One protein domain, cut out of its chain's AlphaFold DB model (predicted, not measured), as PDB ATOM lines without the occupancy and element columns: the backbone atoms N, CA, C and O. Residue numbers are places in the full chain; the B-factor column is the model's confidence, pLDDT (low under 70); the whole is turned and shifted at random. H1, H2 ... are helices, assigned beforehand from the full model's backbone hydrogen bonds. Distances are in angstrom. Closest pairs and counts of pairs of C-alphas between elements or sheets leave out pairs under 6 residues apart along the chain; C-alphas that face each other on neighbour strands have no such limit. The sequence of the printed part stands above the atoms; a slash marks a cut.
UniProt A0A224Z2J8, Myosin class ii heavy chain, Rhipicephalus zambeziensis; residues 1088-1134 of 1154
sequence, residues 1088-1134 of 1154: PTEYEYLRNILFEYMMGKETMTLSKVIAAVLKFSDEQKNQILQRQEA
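Overview. This is residues 1088 to 1134 of the 1154 residues of the protein "Myosin class ii heavy chain" of Rhipicephalus zambeziensis (UniProt A0A224Z2J8). Three helices lie side by side in one flat row, folded back and forth like a zigzag: H1 leads into H2, which runs back beside it in the middle of the row, and H3 turns back again on the other side of H2. Tight links join H1 to H2 at one end of the helices and H2 to H3 at the opposite end, and H1 and H3 are apart, with H2 between them. The printed part has 47 residues with three named helices, in the order H1, H2, H3, and no named strand; the class is all helix. The whole is compact, with a radius of gyration of the C-alphas of 10.5 A, and flat in outline, with spans of 29 by 23 by 11 A.

Along the chain. H1 covers residues 1088 to 1102, the longest helix with 15 residues, and measures 21.2 A from first to last C-alpha. It begins with C-alpha 1088 at (-87.735, -56.360, 40.876). H2 covers residues 1107 to 1117, begins with C-alpha 1107 at (-90.552, -49.366, 18.477) and measures 15.0 A from first to last C-alpha. H3 covers residues 1122 to 1133, measures 16.1 A from first to last C-alpha and ends with C-alpha 1133 at (-94.614, -53.199, 11.254). Ala 1134, the last printed residue, follows H3.

Arrangement. H1 and H2 touch, with 12 pairs of C-alphas within 8 A. Their closest C-alphas are those of Tyr 1101 and Thr 1107, 5.3 A apart. They form a helical hairpin and run opposite ways at a shallow tilt of 22 degrees, with their centres 10.6 A apart. H2 and H3 also touch, with 10 pairs of C-alphas within 8 A. Their closest C-alphas are those of Ala 1115 and Lys 1125, 5.9 A apart. They form a second helical hairpin, running opposite ways at a shallow tilt of 18 degrees, with their centres 9.9 A apart. H1 and H3 are apart, with no C-alpha of the one within 8 A of the other. In H1 and H3 every pair of O i and N i+4 is within hydrogen-bond range; in H2 it is 6 of 7.

Size, cuts and confidence. The two C-alphas farthest apart are those of Pro 1088 and Ala 1134, the first and last printed residues, at 33.0 A. The printed part has no cut. The links from H1 to H2, residues 1103 to 1106, and from H2 to H3, residues 1118 to 1121, are both tight, with 4 residues each. The mean pLDDT of the printed part is 86.6, and confidence is low, under 70, at residues 1088 to 1089, which belong to H1.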
ATOM      1  N   PRO A1088     -87.500 -57.811  40.799       67.06
ATOM      2  CA  PRO A1088     -87.735 -56.360  40.876       67.06
ATOM      3  C   PRO A1088     -86.970 -55.541  39.820       67.06
ATOM      4  O   PRO A1088     -87.508 -54.594  39.251       67.06
ATOM      5  N   THR A1089     -85.757 -55.977  39.482       66.50
ATOM      6  CA  THR A1089     -84.911 -55.447  38.403       66.50
ATOM      7  C   THR A1089     -85.476 -55.680  36.997       66.50
ATOM      8  O   THR A1089     -85.374 -54.797  36.146       66.50
ATOM      9  N   GLU A1090     -86.112 -56.825  36.728       75.38
ATOM     10  CA  GLU A1090     -86.814 -57.081  35.460       75.38
ATOM     11  C   GLU A1090     -88.051 -56.177  35.315       75.38
ATOM     12  O   GLU A1090     -88.376 -55.757  34.202       75.38
ATOM     13  N   TYR A1091     -88.722 -55.835  36.424       81.00
ATOM     14  CA  TYR A1091     -89.876 -54.930  36.421       81.00
ATOM     15  C   TYR A1091     -89.481 -53.474  36.130       81.00
ATOM     16  O   TYR A1091     -90.122 -52.817  35.307       81.00
ATOM     17  N   GLU A1092     -88.401 -52.970  36.737       80.38
ATOM     18  CA  GLU A1092     -87.864 -51.636  36.422       80.38
ATOM     19  C   GLU A1092     -87.337 -51.552  34.984       80.38
ATOM     20  O   GLU A1092     -87.637 -50.594  34.265       80.38
ATOM     21  N   TYR A1093     -86.636 -52.589  34.515       85.31
ATOM     22  CA  TYR A1093     -86.184 -52.680  33.127       85.31
ATOM     23  C   TYR A1093     -87.364 -52.665  32.142       85.31
ATOM     24  O   TYR A1093     -87.369 -51.889  31.182       85.31
ATOM     25  N   LEU A1094     -88.411 -53.457  32.411       88.50
ATOM     26  CA  LEU A1094     -89.630 -53.468  31.605       88.50
ATOM     27  C   LEU A1094     -90.334 -52.105  31.611       88.50
ATOM     28  O   LEU A1094     -90.766 -51.659  30.550       88.50
ATOM     29  N   ARG A1095     -90.422 -51.427  32.765       88.88
ATOM     30  CA  ARG A1095     -91.023 -50.088  32.897       88.88
ATOM     31  C   ARG A1095     -90.320 -49.063  32.005       88.88
ATOM     32  O   ARG A1095     -90.994 -48.341  31.272       88.88
ATOM     33  N   ASN A1096     -88.988 -49.045  32.019       89.25
ATOM     34  CA  ASN A1096     -88.193 -48.121  31.207       89.25
ATOM     35  C   ASN A1096     -88.340 -48.410  29.704       89.25
ATOM     36  O   ASN A1096     -88.520 -47.487  28.912       89.25
ATOM     37  N   ILE A1097     -88.354 -49.685  29.300       90.06
ATOM     38  CA  ILE A1097     -88.572 -50.059  27.894       90.06
ATOM     39  C   ILE A1097     -89.996 -49.724  27.429       90.06
ATOM     40  O   ILE A1097     -90.174 -49.268  26.299       90.06
ATOM     41  N   LEU A1098     -91.015 -49.928  28.274       88.69
ATOM     42  CA  LEU A1098     -92.397 -49.572  27.939       88.69
ATOM     43  C   LEU A1098     -92.540 -48.060  27.726       88.69
ATOM     44  O   LEU A1098     -93.220 -47.639  26.793       88.69
ATOM     45  N   PHE A1099     -91.872 -47.260  28.562       90.62
ATOM     46  CA  PHE A1099     -91.840 -45.805  28.442       90.62
ATOM     47  C   PHE A1099     -91.190 -45.363  27.123       90.62
ATOM     48  O   PHE A1099     -91.818 -44.654  26.342       90.62
ATOM     49  N   GLU A1100     -89.988 -45.852  26.805       87.62
ATOM     50  CA  GLU A1100     -89.303 -45.525  25.542       87.62
ATOM     51  C   GLU A1100     -90.097 -45.989  24.301       87.62
ATOM     52  O   GLU A1100     -90.140 -45.285  23.288       87.62
ATOM     53  N   TYR A1101     -90.807 -47.122  24.397       91.69
ATOM     54  CA  TYR A1101     -91.722 -47.612  23.360       91.69
ATOM     55  C   TYR A1101     -92.946 -46.701  23.176       91.69
ATOM     56  O   TYR A1101     -93.324 -46.406  22.040       91.69
ATOM     57  N   MET A1102     -93.548 -46.213  24.269       89.25
ATOM     58  CA  MET A1102     -94.647 -45.238  24.226       89.25
ATOM     59  C   MET A1102     -94.202 -43.874  23.682       89.25
ATOM     60  O   MET A1102     -94.973 -43.224  22.982       89.25
ATOM     61  N   MET A1103     -92.949 -43.482  23.924       88.06
ATOM     62  CA  MET A1103     -92.323 -42.286  23.343       88.06
ATOM     63  C   MET A1103     -91.942 -42.447  21.856       88.06
ATOM     64  O   MET A1103     -91.364 -41.538  21.265       88.06
ATOM     65  N   GLY A1104     -92.259 -43.587  21.228       87.00
ATOM     66  CA  GLY A1104     -92.113 -43.801  19.784       87.00
ATOM     67  C   GLY A1104     -90.692 -44.109  19.302       87.00
ATOM     68  O   GLY A1104     -90.476 -44.248  18.095       87.00
ATOM     69  N   LYS A1105     -89.721 -44.263  20.208       80.25
ATOM     70  CA  LYS A1105     -88.332 -44.593  19.862       80.25
ATOM     71  C   LYS A1105     -88.191 -46.090  19.585       80.25
ATOM     72  O   LYS A1105     -88.774 -46.913  20.282       80.25
ATOM     73  N   GLU A1106     -87.433 -46.440  18.542       85.81
ATOM     74  CA  GLU A1106     -87.045 -47.818  18.178       85.81
ATOM     75  C   GLU A1106     -88.146 -48.893  18.325       85.81
ATOM     76  O   GLU A1106     -87.883 -50.032  18.719       85.81
ATOM     77  N   THR A1107     -89.404 -48.563  18.014       89.38
ATOM     78  CA  THR A1107     -90.552 -49.366  18.477       89.38
ATOM     79  C   THR A1107     -90.547 -50.822  17.992       89.38
ATOM     80  O   THR A1107     -91.021 -51.709  18.702       89.38
ATOM     81  N   MET A1108     -89.943 -51.117  16.834       90.44
ATOM     82  CA  MET A1108     -89.735 -52.485  16.325       90.44
ATOM     83  C   MET A1108     -88.646 -53.285  17.059       90.44
ATOM     84  O   MET A1108     -88.662 -54.515  17.016       90.44
ATOM     85  N   THR A1109     -87.695 -52.623  17.718       89.50
ATOM     86  CA  THR A1109     -86.695 -53.262  18.586       89.50
ATOM     87  C   THR A1109     -87.276 -53.438  19.982       89.50
ATOM     88  O   THR A1109     -87.290 -54.552  20.504       89.50
ATOM     89  N   LEU A1110     -87.852 -52.377  20.555       91.75
ATOM     90  CA  LEU A1110     -88.403 -52.412  21.909       91.75
ATOM     91  C   LEU A1110     -89.588 -53.385  22.030       91.75
ATOM     92  O   LEU A1110     -89.646 -54.133  22.998       91.75
ATOM     93  N   SER A1111     -90.461 -53.507  21.021       90.31
ATOM     94  CA  SER A1111     -91.514 -54.547  21.012       90.31
ATOM     95  C   SER A1111     -90.963 -55.982  21.018       90.31
ATOM     96  O   SER A1111     -91.548 -56.850  21.669       90.31
ATOM     97  N   LYS A1112     -89.812 -56.250  20.375       90.38
ATOM     98  CA  LYS A1112     -89.130 -57.560  20.454       90.38
ATOM     99  C   LYS A1112     -88.594 -57.831  21.855       90.38
ATOM    100  O   LYS A1112     -88.669 -58.974  22.305       90.38
ATOM    101  N   VAL A1113     -88.067 -56.801  22.521       90.25
ATOM    102  CA  VAL A1113     -87.538 -56.893  23.890       90.25
ATOM    103  C   VAL A1113     -88.680 -57.070  24.894       90.25
ATOM    104  O   VAL A1113     -88.637 -58.024  25.663       90.25
ATOM    105  N   ILE A1114     -89.748 -56.267  24.823       90.25
ATOM    106  CA  ILE A1114     -90.959 -56.412  25.656       90.25
ATOM    107  C   ILE A1114     -91.534 -57.827  25.525       90.25
ATOM    108  O   ILE A1114     -91.777 -58.487  26.532       90.25
ATOM    109  N   ALA A1115     -91.686 -58.334  24.296       90.31
ATOM    110  CA  ALA A1115     -92.193 -59.685  24.062       90.31
ATOM    111  C   ALA A1115     -91.263 -60.792  24.598       90.31
ATOM    112  O   ALA A1115     -91.743 -61.869  24.952       90.31
ATOM    113  N   ALA A1116     -89.949 -60.547  24.669       86.75
ATOM    114  CA  ALA A1116     -88.986 -61.479  25.254       86.75
ATOM    115  C   ALA A1116     -88.996 -61.443  26.793       86.75
ATOM    116  O   ALA A1116     -89.039 -62.501  27.415       86.75
ATOM    117  N   VAL A1117     -89.018 -60.249  27.400       87.06
ATOM    118  CA  VAL A1117     -89.068 -60.052  28.864       87.06
ATOM    119  C   VAL A1117     -90.376 -60.601  29.442       87.06
ATOM    120  O   VAL A1117     -90.355 -61.343  30.420       87.06
ATOM    121  N   LEU A1118     -91.510 -60.346  28.780       87.81
ATOM    122  CA  LEU A1118     -92.818 -60.907  29.147       87.81
ATOM    123  C   LEU A1118     -93.024 -62.369  28.709       87.81
ATOM    124  O   LEU A1118     -94.103 -62.920  28.922       87.81
ATOM    125  N   LYS A1119     -92.005 -63.009  28.111       88.44
ATOM    126  CA  LYS A1119     -92.010 -64.426  27.693       88.44
ATOM    127  C   LYS A1119     -93.242 -64.797  26.846       88.44
ATOM    128  O   LYS A1119     -93.799 -65.886  26.990       88.44
ATOM    129  N   PHE A1120     -93.672 -63.895  25.958       89.06
ATOM    130  CA  PHE A1120     -94.777 -64.165  25.036       89.06
ATOM    131  C   PHE A1120     -94.429 -65.328  24.103       89.06
ATOM    132  O   PHE A1120     -93.288 -65.466  23.658       89.06
ATOM    133  N   SER A1121     -95.431 -66.153  23.784       89.00
ATOM    134  CA  SER A1121     -95.258 -67.243  22.818       89.00
ATOM    135  C   SER A1121     -94.856 -66.701  21.443       89.00
ATOM    136  O   SER A1121     -95.234 -65.585  21.080       89.00
ATOM    137  N   ASP A1122     -94.122 -67.492  20.654       85.56
ATOM    138  CA  ASP A1122     -93.637 -67.058  19.335       85.56
ATOM    139  C   ASP A1122     -94.776 -66.590  18.411       85.56
ATOM    140  O   ASP A1122     -94.609 -65.635  17.657       85.56
ATOM    141  N   GLU A1123     -95.963 -67.189  18.533       84.75
ATOM    142  CA  GLU A1123     -97.173 -66.769  17.819       84.75
ATOM    143  C   GLU A1123     -97.630 -65.356  18.231       84.75
ATOM    144  O   GLU A1123     -97.783 -64.475  17.384       84.75
ATOM    145  N   GLN A1124     -97.771 -65.092  19.535       82.25
ATOM    146  CA  GLN A1124     -98.126 -63.760  20.051       82.25
ATOM    147  C   GLN A1124     -97.068 -62.712  19.685       82.25
ATOM    148  O   GLN A1124     -97.401 -61.598  19.283       82.25
ATOM    149  N   LYS A1125     -95.787 -63.081  19.781       91.12
ATOM    150  CA  LYS A1125     -94.654 -62.236  19.401       91.12
ATOM    151  C   LYS A1125     -94.711 -61.868  17.917       91.12
ATOM    152  O   LYS A1125     -94.586 -60.691  17.590       91.12
ATOM    153  N   ASN A1126     -94.973 -62.825  17.029       87.88
ATOM    154  CA  ASN A1126     -95.120 -62.564  15.596       87.88
ATOM    155  C   ASN A1126     -96.327 -61.661  15.288       87.88
ATOM    156  O   ASN A1126     -96.195 -60.732  14.493       87.88
ATOM    157  N   GLN A1127     -97.468 -61.858  15.957       89.31
ATOM    158  CA  GLN A1127     -98.652 -61.002  15.789       89.31
ATOM    159  C   GLN A1127     -98.416 -59.557  16.261       89.31
ATOM    160  O   GLN A1127     -98.856 -58.611  15.603       89.31
ATOM    161  N   ILE A1128     -97.701 -59.366  17.376       88.12
ATOM    162  CA  ILE A1128     -97.312 -58.037  17.874       88.12
ATOM    163  C   ILE A1128     -96.371 -57.350  16.878       88.12
ATOM    164  O   ILE A1128     -96.588 -56.188  16.538       88.12
ATOM    165  N   LEU A1129     -95.372 -58.072  16.359       89.88
ATOM    166  CA  LEU A1129     -94.416 -57.517  15.399       89.88
ATOM    167  C   LEU A1129     -95.069 -57.155  14.064       89.88
ATOM    168  O   LEU A1129     -94.823 -56.060  13.575       89.88
ATOM    169  N   GLN A1130     -95.960 -57.992  13.523       86.56
ATOM    170  CA  GLN A1130     -96.711 -57.662  12.304       86.56
ATOM    171  C   GLN A1130     -97.611 -56.434  12.484       86.56
ATOM    172  O   GLN A1130     -97.688 -55.589  11.593       86.56
ATOM    173  N   ARG A1131     -98.278 -56.289  13.640       86.75
ATOM    174  CA  ARG A1131     -99.079 -55.089  13.936       86.75
ATOM    175  C   ARG A1131     -98.226 -53.833  14.085       86.75
ATOM    176  O   ARG A1131     -98.692 -52.758  13.718       86.75
ATOM    177  N   GLN A1132     -97.013 -53.956  14.619       87.25
ATOM    178  CA  GLN A1132     -96.113 -52.819  14.789       87.25
ATOM    179  C   GLN A1132     -95.425 -52.423  13.472       87.25
ATOM    180  O   GLN A1132     -95.287 -51.236  13.191       87.25
ATOM    181  N   GLU A1133     -95.103 -53.398  12.622       85.25
ATOM    182  CA  GLU A1133     -94.614 -53.199  11.254       85.25
ATOM    183  C   GLU A1133     -95.684 -52.524  10.377       85.25
ATOM    184  O   GLU A1133     -95.398 -51.541   9.701       85.25
ATOM    185  N   ALA A1134     -96.949 -52.947  10.491       82.00
ATOM    186  CA  ALA A1134     -98.087 -52.301   9.827       82.00
ATOM    187  C   ALA A1134     -98.436 -50.899  10.375       82.00
ATOM    188  O   ALA A1134     -99.200 -50.173   9.741       82.00
TER     189      ALA A1134